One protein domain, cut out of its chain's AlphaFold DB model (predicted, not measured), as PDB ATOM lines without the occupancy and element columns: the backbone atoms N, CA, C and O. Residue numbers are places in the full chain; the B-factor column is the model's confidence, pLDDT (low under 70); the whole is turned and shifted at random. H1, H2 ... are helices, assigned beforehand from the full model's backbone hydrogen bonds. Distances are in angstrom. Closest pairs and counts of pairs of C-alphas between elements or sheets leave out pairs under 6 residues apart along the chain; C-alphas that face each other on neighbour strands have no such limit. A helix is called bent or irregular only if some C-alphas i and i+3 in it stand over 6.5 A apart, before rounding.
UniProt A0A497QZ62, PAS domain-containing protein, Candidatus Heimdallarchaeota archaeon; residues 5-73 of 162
ATOM      1  N   ILE A   5      19.348 -27.039  16.679       79.38
ATOM      2  CA  ILE A   5      20.131 -27.991  17.477       79.38
ATOM      3  C   ILE A   5      20.924 -27.283  18.581       79.38
ATOM      4  O   ILE A   5      20.965 -27.768  19.707       79.38
ATOM      5  N   ALA A   6      21.528 -26.130  18.285       82.25
ATOM      6  CA  ALA A   6      22.318 -25.384  19.260       82.25
ATOM      7  C   ALA A   6      21.449 -24.845  20.407       82.25
ATOM      8  O   ALA A   6      21.915 -24.757  21.542       82.25
ATOM      9  N   ASP A   7      20.188 -24.505  20.126       81.19
ATOM     10  CA  ASP A   7      19.246 -24.066  21.156       81.19
ATOM     11  C   ASP A   7      18.758 -25.239  22.019       81.19
ATOM     12  O   ASP A   7      18.824 -25.167  23.245       81.19
ATOM     13  N   ILE A   8      18.390 -26.368  21.395       82.81
ATOM     14  CA  ILE A   8      18.034 -27.604  22.112       82.81
ATOM     15  C   ILE A   8      19.190 -28.061  23.012       82.81
ATOM     16  O   ILE A   8      18.966 -28.380  24.175       82.81
ATOM     17  N   ALA A   9      20.427 -28.052  22.509       83.31
ATOM     18  CA  ALA A   9      21.604 -28.454  23.275       83.31
ATOM     19  C   ALA A   9      21.842 -27.545  24.494       83.31
ATOM     20  O   ALA A   9      22.120 -28.036  25.587       83.31
ATOM     21  N   LYS A  10      21.674 -26.224  24.343       84.69
ATOM     22  CA  LYS A  10      21.757 -25.277  25.469       84.69
ATOM     23  C   LYS A  10      20.684 -25.538  26.524       84.69
ATOM     24  O   LYS A  10      20.979 -25.469  27.715       84.69
ATOM     25  N   GLN A  11      19.454 -25.817  26.098       85.75
ATOM     26  CA  GLN A  11      18.363 -26.154  27.010       85.75
ATOM     27  C   GLN A  11      18.625 -27.490  27.722       85.75
ATOM     28  O   GLN A  11      18.484 -27.561  28.938       85.75
ATOM     29  N   ALA A  12      19.084 -28.514  27.000       85.00
ATOM     30  CA  ALA A  12      19.412 -29.819  27.566       85.00
ATOM     31  C   ALA A  12      20.529 -29.735  28.618       85.00
ATOM     32  O   ALA A  12      20.383 -30.307  29.694       85.00
ATOM     33  N   ASN A  13      21.597 -28.970  28.357       86.06
ATOM     34  CA  ASN A  13      22.672 -28.763  29.335       86.06
ATOM     35  C   ASN A  13      22.162 -28.064  30.601       86.06
ATOM     36  O   ASN A  13      22.475 -28.490  31.704       86.06
ATOM     37  N   ARG A  14      21.295 -27.051  30.459       85.19
ATOM     38  CA  ARG A  14      20.656 -26.403  31.617       85.19
ATOM     39  C   ARG A  14      19.807 -27.367  32.445       85.19
ATOM     40  O   ARG A  14      19.813 -27.266  33.666       85.19
ATOM     41  N   ILE A  15      19.074 -28.271  31.792       85.50
ATOM     42  CA  ILE A  15      18.292 -29.310  32.477       85.50
ATOM     43  C   ILE A  15      19.227 -30.296  33.184       85.50
ATOM     44  O   ILE A  15      18.944 -30.688  34.306       85.50
ATOM     45  N   ALA A  16      20.342 -30.679  32.561       80.69
ATOM     46  CA  ALA A  16      21.318 -31.573  33.181       80.69
ATOM     47  C   ALA A  16      21.954 -30.954  34.440       80.69
ATOM     48  O   ALA A  16      22.092 -31.644  35.446       80.69
ATOM     49  N   ASP A  17      22.275 -29.658  34.399       84.62
ATOM     50  CA  ASP A  17      22.845 -28.926  35.537       84.62
ATOM     51  C   ASP A  17      21.817 -28.679  36.657       84.62
ATOM     52  O   ASP A  17      22.180 -28.578  37.828       84.62
ATOM     53  N   ASN A  18      20.529 -28.566  36.311       80.50
ATOM     54  CA  ASN A  18      19.447 -28.383  37.273       80.50
ATOM     55  C   ASN A  18      18.148 -29.089  36.813       80.50
ATOM     56  O   ASN A  18      17.296 -28.470  36.167       80.50
ATOM     57  N   PRO A  19      17.978 -30.384  37.130       70.94
ATOM     58  CA  PRO A  19      16.912 -31.217  36.565       70.94
ATOM     59  C   PRO A  19      15.533 -31.056  37.223       70.94
ATOM     60  O   PRO A  19      14.594 -31.763  36.847       70.94
ATOM     61  N   SER A  20      15.373 -30.144  38.188       67.56
ATOM     62  CA  SER A  20      14.110 -29.933  38.907       67.56
ATOM     63  C   SER A  20      13.004 -29.412  37.974       67.56
ATOM     64  O   SER A  20      13.018 -28.235  37.615       67.56
ATOM     65  N   ASP A  21      12.077 -30.289  37.572       66.44
ATOM     66  CA  ASP A  21      10.899 -30.014  36.722       66.44
ATOM     67  C   ASP A  21      11.163 -29.204  35.434       66.44
ATOM     68  O   ASP A  21      10.269 -28.556  34.885       66.44
ATOM     69  N   ASN A  22      12.384 -29.268  34.900       78.62
ATOM     70  CA  ASN A  22      12.744 -28.564  33.674       78.62
ATOM     71  C   ASN A  22      12.548 -29.457  32.435       78.62
ATOM     72  O   ASN A  22      13.007 -30.597  32.385       78.62
ATOM     73  N   PHE A  23      11.909 -28.902  31.401       83.44
ATOM     74  CA  PHE A  23      11.618 -29.572  30.129       83.44
ATOM     75  C   PHE A  23      12.171 -28.774  28.951       83.44
ATOM     76  O   PHE A  23      12.319 -27.551  29.026       83.44
ATOM     77  N   LEU A  24      12.438 -29.457  27.836       84.44
ATOM     78  CA  LEU A  24      12.755 -28.776  26.585       84.44
ATOM     79  C   LEU A  24      11.514 -28.034  26.081       84.44
ATOM     80  O   LEU A  24      10.423 -28.607  25.994       84.44
ATOM     81  N   SER A  25      11.695 -26.766  25.728       80.00
ATOM     82  CA  SER A  25      10.644 -25.911  25.187       80.00
ATOM     83  C   SER A  25      10.462 -26.156  23.693       80.00
ATOM     84  O   SER A  25      11.411 -26.085  22.915       80.00
ATOM     85  N   GLU A  26       9.214 -26.346  23.267       71.06
ATOM     86  CA  GLU A  26       8.850 -26.413  21.846       71.06
ATOM     87  C   GLU A  26       8.824 -25.032  21.173       71.06
ATOM     88  O   GLU A  26       8.867 -24.919  19.942       71.06
ATOM     89  N   LYS A  27       8.747 -23.953  21.966       66.81
ATOM     90  CA  LYS A  27       8.677 -22.593  21.426       66.81
ATOM     91  C   LYS A  27       9.978 -22.293  20.687       66.81
ATOM     92  O   LYS A  27      11.056 -22.521  21.227       66.81
ATOM     93  N   SER A  28       9.851 -21.711  19.493       59.19
ATOM     94  CA  SER A  28      10.931 -21.311  18.563       59.19
ATOM     95  C   SER A  28      11.391 -22.360  17.539       59.19
ATOM     96  O   SER A  28      12.170 -22.008  16.651       59.19
ATOM     97  N   ILE A  29      10.905 -23.609  17.581       67.69
ATOM     98  CA  ILE A  29      11.360 -24.658  16.650       67.69
ATOM     99  C   ILE A  29      10.413 -24.792  15.455       67.69
ATOM    100  O   ILE A  29       9.283 -25.254  15.587       67.69
ATOM    101  N   LYS A  30      10.894 -24.396  14.268       70.75
ATOM    102  CA  LYS A  30      10.115 -24.394  13.014       70.75
ATOM    103  C   LYS A  30       9.952 -25.765  12.347       70.75
ATOM    104  O   LYS A  30       9.074 -25.914  11.507       70.75
ATOM    105  N   TYR A  31      10.803 -26.733  12.673       80.50
ATOM    106  CA  TYR A  31      10.864 -28.029  11.993       80.50
ATOM    107  C   TYR A  31      10.205 -29.118  12.850       80.50
ATOM    108  O   TYR A  31      10.545 -29.291  14.023       80.50
ATOM    109  N   TRP A  32       9.268 -29.851  12.254       77.19
ATOM    110  CA  TRP A  32       8.416 -30.826  12.941       77.19
ATOM    111  C   TRP A  32       9.196 -32.050  13.456       77.19
ATOM    112  O   TRP A  32       8.825 -32.637  14.473       77.19
ATOM    113  N   GLU A  33      10.304 -32.423  12.808       81.19
ATOM    114  CA  GLU A  33      11.166 -33.531  13.235       81.19
ATOM    115  C   GLU A  33      11.787 -33.251  14.612       81.19
ATOM    116  O   GLU A  33      11.813 -34.125  15.481       81.19
ATOM    117  N   PHE A  34      12.222 -32.008  14.844       81.94
ATOM    118  CA  PHE A  34      12.784 -31.584  16.129       81.94
ATOM    119  C   PHE A  34      11.712 -31.442  17.215       81.94
ATOM    120  O   PHE A  34      11.983 -31.752  18.373       81.94
ATOM    121  N   GLN A  35      10.480 -31.063  16.860       81.56
ATOM    122  CA  GLN A  35       9.355 -31.069  17.804       81.56
ATOM    123  C   GLN A  35       9.055 -32.492  18.301       81.56
ATOM    124  O   GLN A  35       8.915 -32.713  19.503       81.56
ATOM    125  N   ARG A  36       9.044 -33.492  17.403       85.00
ATOM    126  CA  ARG A  36       8.876 -34.904  17.801       85.00
ATOM    127  C   ARG A  36       9.991 -35.379  18.731       85.00
ATOM    128  O   ARG A  36       9.709 -36.127  19.667       85.00
ATOM    129  N   LEU A  37      11.231 -34.950  18.489       84.94
ATOM    130  CA  LEU A  37      12.365 -35.279  19.352       84.94
ATOM    131  C   LEU A  37      12.219 -34.657  20.747       84.94
ATOM    132  O   LEU A  37      12.447 -35.351  21.733       84.94
ATOM    133  N   ILE A  38      11.780 -33.399  20.839       85.75
ATOM    134  CA  ILE A  38      11.505 -32.726  22.120       85.75
ATOM    135  C   ILE A  38      10.443 -33.476  22.916       85.75
ATOM    136  O   ILE A  38      10.653 -33.770  24.090       85.75
ATOM    137  N   VAL A  39       9.331 -33.845  22.277       87.44
ATOM    138  CA  VAL A  39       8.267 -34.610  22.938       87.44
ATOM    139  C   VAL A  39       8.798 -35.951  23.447       87.44
ATOM    140  O   VAL A  39       8.509 -36.338  24.579       87.44
ATOM    141  N   ALA A  40       9.587 -36.666  22.637       88.69
ATOM    142  CA  ALA A  40      10.188 -37.935  23.043       88.69
ATOM    143  C   ALA A  40      11.167 -37.759  24.217       88.69
ATOM    144  O   ALA A  40      11.106 -38.522  25.180       88.69
ATOM    145  N   PHE A  41      12.014 -36.731  24.173       87.44
ATOM    146  CA  PHE A  41      12.955 -36.415  25.243       87.44
ATOM    147  C   PHE A  41      12.237 -36.050  26.544       87.44
ATOM    148  O   PHE A  41      12.530 -36.627  27.587       87.44
ATOM    149  N   ASN A  42      11.233 -35.173  26.480       89.00
ATOM    150  CA  ASN A  42      10.440 -34.790  27.644       89.00
ATOM    151  C   ASN A  42       9.733 -36.007  28.259       89.00
ATOM    152  O   ASN A  42       9.720 -36.144  29.477       89.00
ATOM    153  N   ARG A  43       9.219 -36.946  27.449       91.31
ATOM    154  CA  ARG A  43       8.664 -38.216  27.960       91.31
ATOM    155  C   ARG A  43       9.696 -39.043  28.727       91.31
ATOM    156  O   ARG A  43       9.357 -39.604  29.765       91.31
ATOM    157  N   VAL A  44      10.933 -39.118  28.232       91.00
ATOM    158  CA  VAL A  44      12.024 -39.807  28.939       91.00
ATOM    159  C   VAL A  44      12.349 -39.094  30.250       91.00
ATOM    160  O   VAL A  44      12.456 -39.760  31.276       91.00
ATOM    161  N   LEU A  45      12.430 -37.760  30.253       87.31
ATOM    162  CA  LEU A  45      12.644 -36.980  31.475       87.31
ATOM    163  C   LEU A  45      11.547 -37.225  32.516       87.31
ATOM    164  O   LEU A  45      11.865 -37.538  33.660       87.31
ATOM    165  N   TYR A  46      10.273 -37.174  32.111       88.69
ATOM    166  CA  TYR A  46       9.147 -37.488  32.993       88.69
ATOM    167  C   TYR A  46       9.272 -38.890  33.596       88.69
ATOM    168  O   TYR A  46       9.067 -39.072  34.795       88.69
ATOM    169  N   ALA A  47       9.624 -39.889  32.782       91.62
ATOM    170  CA  ALA A  47       9.798 -41.258  33.259       91.62
ATOM    171  C   ALA A  47      10.957 -41.380  34.262       91.62
ATOM    172  O   ALA A  47      10.829 -42.089  35.260       91.62
ATOM    173  N   LEU A  48      12.069 -40.675  34.030       89.88
ATOM    174  CA  LEU A  48      13.216 -40.652  34.942       89.88
ATOM    175  C   LEU A  48      12.873 -39.977  36.272       89.88
ATOM    176  O   LEU A  48      13.177 -40.536  37.322       89.88
ATOM    177  N   GLN A  49      12.189 -38.832  36.241       87.06
ATOM    178  CA  GLN A  49      11.740 -38.126  37.445       87.06
ATOM    179  C   GLN A  49      10.734 -38.961  38.246       87.06
ATOM    180  O   GLN A  49      10.866 -39.097  39.461       87.06
ATOM    181  N   ALA A  50       9.762 -39.586  37.573       90.94
ATOM    182  CA  ALA A  50       8.808 -40.482  38.219       90.94
ATOM    183  C   ALA A  50       9.511 -41.686  38.862       90.94
ATOM    184  O   ALA A  50       9.188 -42.053  39.992       90.94
ATOM    185  N   LYS A  51      10.510 -42.266  38.181       94.69
ATOM    186  CA  LYS A  51      11.329 -43.351  38.730       94.69
ATOM    187  C   LYS A  51      12.155 -42.889  39.930       94.69
ATOM    188  O   LYS A  51      12.202 -43.609  40.917       94.69
ATOM    189  N   GLN A  52      12.770 -41.707  39.878       92.31
ATOM    190  CA  GLN A  52      13.524 -41.152  41.005       92.31
ATOM    191  C   GLN A  52      12.619 -40.924  42.219       92.31
ATOM    192  O   GLN A  52      12.960 -41.341  43.319       92.31
ATOM    193  N   LYS A  53      11.437 -40.333  42.016       92.81
ATOM    194  CA  LYS A  53      10.451 -40.147  43.084       92.81
ATOM    195  C   LYS A  53      10.005 -41.480  43.683       92.81
ATOM    196  O   LYS A  53       9.899 -41.593  44.897       92.81
ATOM    197  N   LEU A  54       9.765 -42.486  42.840       96.44
ATOM    198  CA  LEU A  54       9.414 -43.827  43.297       96.44
ATOM    199  C   LEU A  54      10.548 -44.475  44.104       96.44
ATOM    200  O   LEU A  54      10.259 -45.137  45.092       96.44
ATOM    201  N   LEU A  55      11.810 -44.278  43.703       96.88
ATOM    202  CA  LEU A  55      12.976 -44.778  44.438       96.88
ATOM    203  C   LEU A  55      13.059 -44.158  45.832       96.88
ATOM    204  O   LEU A  55      13.105 -44.909  46.794       96.88
ATOM    205  N   VAL A  56      12.973 -42.828  45.938       96.69
ATOM    206  CA  VAL A  56      12.990 -42.130  47.238       96.69
ATOM    207  C   VAL A  56      11.853 -42.624  48.134       96.69
ATOM    208  O   VAL A  56      12.084 -43.006  49.270       96.69
ATOM    209  N   GLN A  57      10.631 -42.727  47.604       96.75
ATOM    210  CA  GLN A  57       9.491 -43.247  48.372       96.75
ATOM    211  C   GLN A  57       9.636 -44.724  48.761       96.75
ATOM    212  O   GLN A  57       9.018 -45.171  49.725       96.75
ATOM    213  N   SER A  58      10.363 -45.514  47.970       97.19
ATOM    214  CA  SER A  58      10.641 -46.914  48.287       97.19
ATOM    215  C   SER A  58      11.708 -47.042  49.368       97.19
ATOM    216  O   SER A  58      11.613 -47.963  50.168       97.19
ATOM    217  N   GLU A  59      12.697 -46.151  49.368       97.44
ATOM    218  CA  GLU A  59      13.750 -46.058  50.381       97.44
ATOM    219  C   GLU A  59      13.156 -45.612  51.721       97.44
ATOM    220  O   GLU A  59      13.266 -46.347  52.690       97.44
ATOM    221  N   GLU A  60      12.362 -44.536  51.743       97.25
ATOM    222  CA  GLU A  60      11.649 -44.080  52.950       97.25
ATOM    223  C   GLU A  60      10.774 -45.188  53.560       97.25
ATOM    224  O   GLU A  60      10.780 -45.413  54.766       97.25
ATOM    225  N   LYS A  61      10.036 -45.932  52.727       95.88
ATOM    226  CA  LYS A  61       9.215 -47.056  53.204       95.88
ATOM    227  C   LYS A  61      10.043 -48.230  53.711       95.88
ATOM    228  O   LYS A  61       9.566 -48.955  54.583       95.88
ATOM    229  N   LEU A  62      11.210 -48.471  53.115       96.00
ATOM    230  CA  LEU A  62      12.123 -49.509  53.575       96.00
ATOM    231  C   LEU A  62      12.652 -49.123  54.955       96.00
ATOM    232  O   LEU A  62      12.472 -49.909  55.881       96.00
ATOM    233  N   ASP A  63      13.150 -47.897  55.107       96.69
ATOM    234  CA  ASP A  63      13.655 -47.357  56.372       96.69
ATOM    235  C   ASP A  63      12.583 -47.411  57.473       96.69
ATOM    236  O   ASP A  63      12.811 -47.989  58.535       96.69
ATOM    237  N   GLU A  64      11.365 -46.926  57.198       96.56
ATOM    238  CA  GLU A  64      10.236 -47.011  58.138       96.56
ATOM    239  C   GLU A  64       9.908 -48.465  58.526       96.56
ATOM    240  O   GLU A  64       9.547 -48.760  59.671       96.56
ATOM    241  N   SER A  65      10.004 -49.399  57.574       95.88
ATOM    242  CA  SER A  65       9.744 -50.815  57.839       95.88
ATOM    243  C   SER A  65      10.857 -51.471  58.659       95.88
ATOM    244  O   SER A  65      10.553 -52.283  59.539       95.88
ATOM    245  N   GLU A  66      12.115 -51.098  58.418       95.56
ATOM    246  CA  GLU A  66      13.279 -51.580  59.156       95.56
ATOM    247  C   GLU A  66      13.288 -51.052  60.589       95.56
ATOM    248  O   GLU A  66      13.491 -51.836  61.517       95.56
ATOM    249  N   GLU A  67      13.007 -49.762  60.796       95.88
ATOM    250  CA  GLU A  67      12.852 -49.173  62.130       95.88
ATOM    251  C   GLU A  67      11.728 -49.864  62.899       95.88
ATOM    252  O   GLU A  67      11.928 -50.331  64.021       95.88
ATOM    253  N   ARG A  68      10.565 -50.042  62.264       95.38
ATOM    254  CA  ARG A  68       9.442 -50.742  62.891       95.38
ATOM    255  C   ARG A  68       9.783 -52.190  63.243       95.38
ATOM    256  O   ARG A  68       9.383 -52.666  64.307       95.38
ATOM    257  N   TYR A  69      10.474 -52.915  62.364       93.44
ATOM    258  CA  TYR A  69      10.913 -54.283  62.649       93.44
ATOM    259  C   TYR A  69      11.917 -54.311  63.803       93.44
ATOM    260  O   TYR A  69      11.767 -55.119  64.720       93.44
ATOM    261  N   ARG A  70      12.898 -53.403  63.793       92.88
ATOM    262  CA  ARG A  70      13.898 -53.257  64.853       92.88
ATOM    263  C   ARG A  70      13.231 -52.990  66.195       92.88
ATOM    264  O   ARG A  70      13.562 -53.668  67.161       92.88
ATOM    265  N   ASP A  71      12.257 -52.091  66.245       94.06
ATOM    266  CA  ASP A  71      11.511 -51.784  67.464       94.06
ATOM    267  C   ASP A  71      10.715 -52.985  67.973       94.06
ATOM    268  O   ASP A  71      10.745 -53.280  69.170       94.06
ATOM    269  N   LEU A  72      10.021 -53.701  67.083       94.75
ATOM    270  CA  LEU A  72       9.272 -54.906  67.445       94.75
ATOM    271  C   LEU A  72      10.192 -56.021  67.946       94.75
ATOM    272  O   LEU A  72       9.844 -56.700  68.906       94.75
ATOM    273  N   PHE A  73      11.347 -56.213  67.309       93.88
ATOM    274  CA  PHE A  73      12.346 -57.194  67.718       93.88
ATOM    275  C   PHE A  73      12.946 -56.829  69.080       93.88
ATOM    276  O   PHE A  73      12.876 -57.632  70.010       93.88
TER     277      PHE A  73
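What this domain is: This is residues 5 to 73 of the 162 residues of the protein "PAS domain-containing protein" of Candidatus Heimdallarchaeota archaeon (UniProt A0A497QZ62). A short helix, H1, lies beside the first part of a far longer one, H2, and a link without named elements, residues 18 to 31, folds back alongside them. The rest of H2, residues 50 to 73, sticks out as an arm that makes the length. The printed part has 69 residues with two named helices, H1 then H2, and no named strand: all helix. It is extended, with a radius of gyration of the C-alphas of 18.7 A and spans of 64 by 20 by 13 A.

Where its parts are: H1, residues 5 to 17, begins at C-alpha 5 (20.131, -27.991, 17.477) and is 18.3 A long. H2, residues 32 to 73, runs 60.9 A from C-alpha 32 (8.416, -30.826, 12.941) to C-alpha 73 (12.346, -57.194, 67.718).

How they stand to each other: H1 and H2 are near each other, with 6 pairs of C-alphas within 10 A; their closest C-alphas are 8.3 A apart. In H1 and H2 every O i to N i+4 pair is within hydrogen-bond range. Neither is bent.

The domain as a whole: The C-alphas of Lys 30 and Phe 73, the two farthest apart, are 63.8 A apart. The printed part has no cut. The link from H1 to H2 is long, 14 residues. Residues 20 to 21 and 27 to 29 have pLDDT under 70.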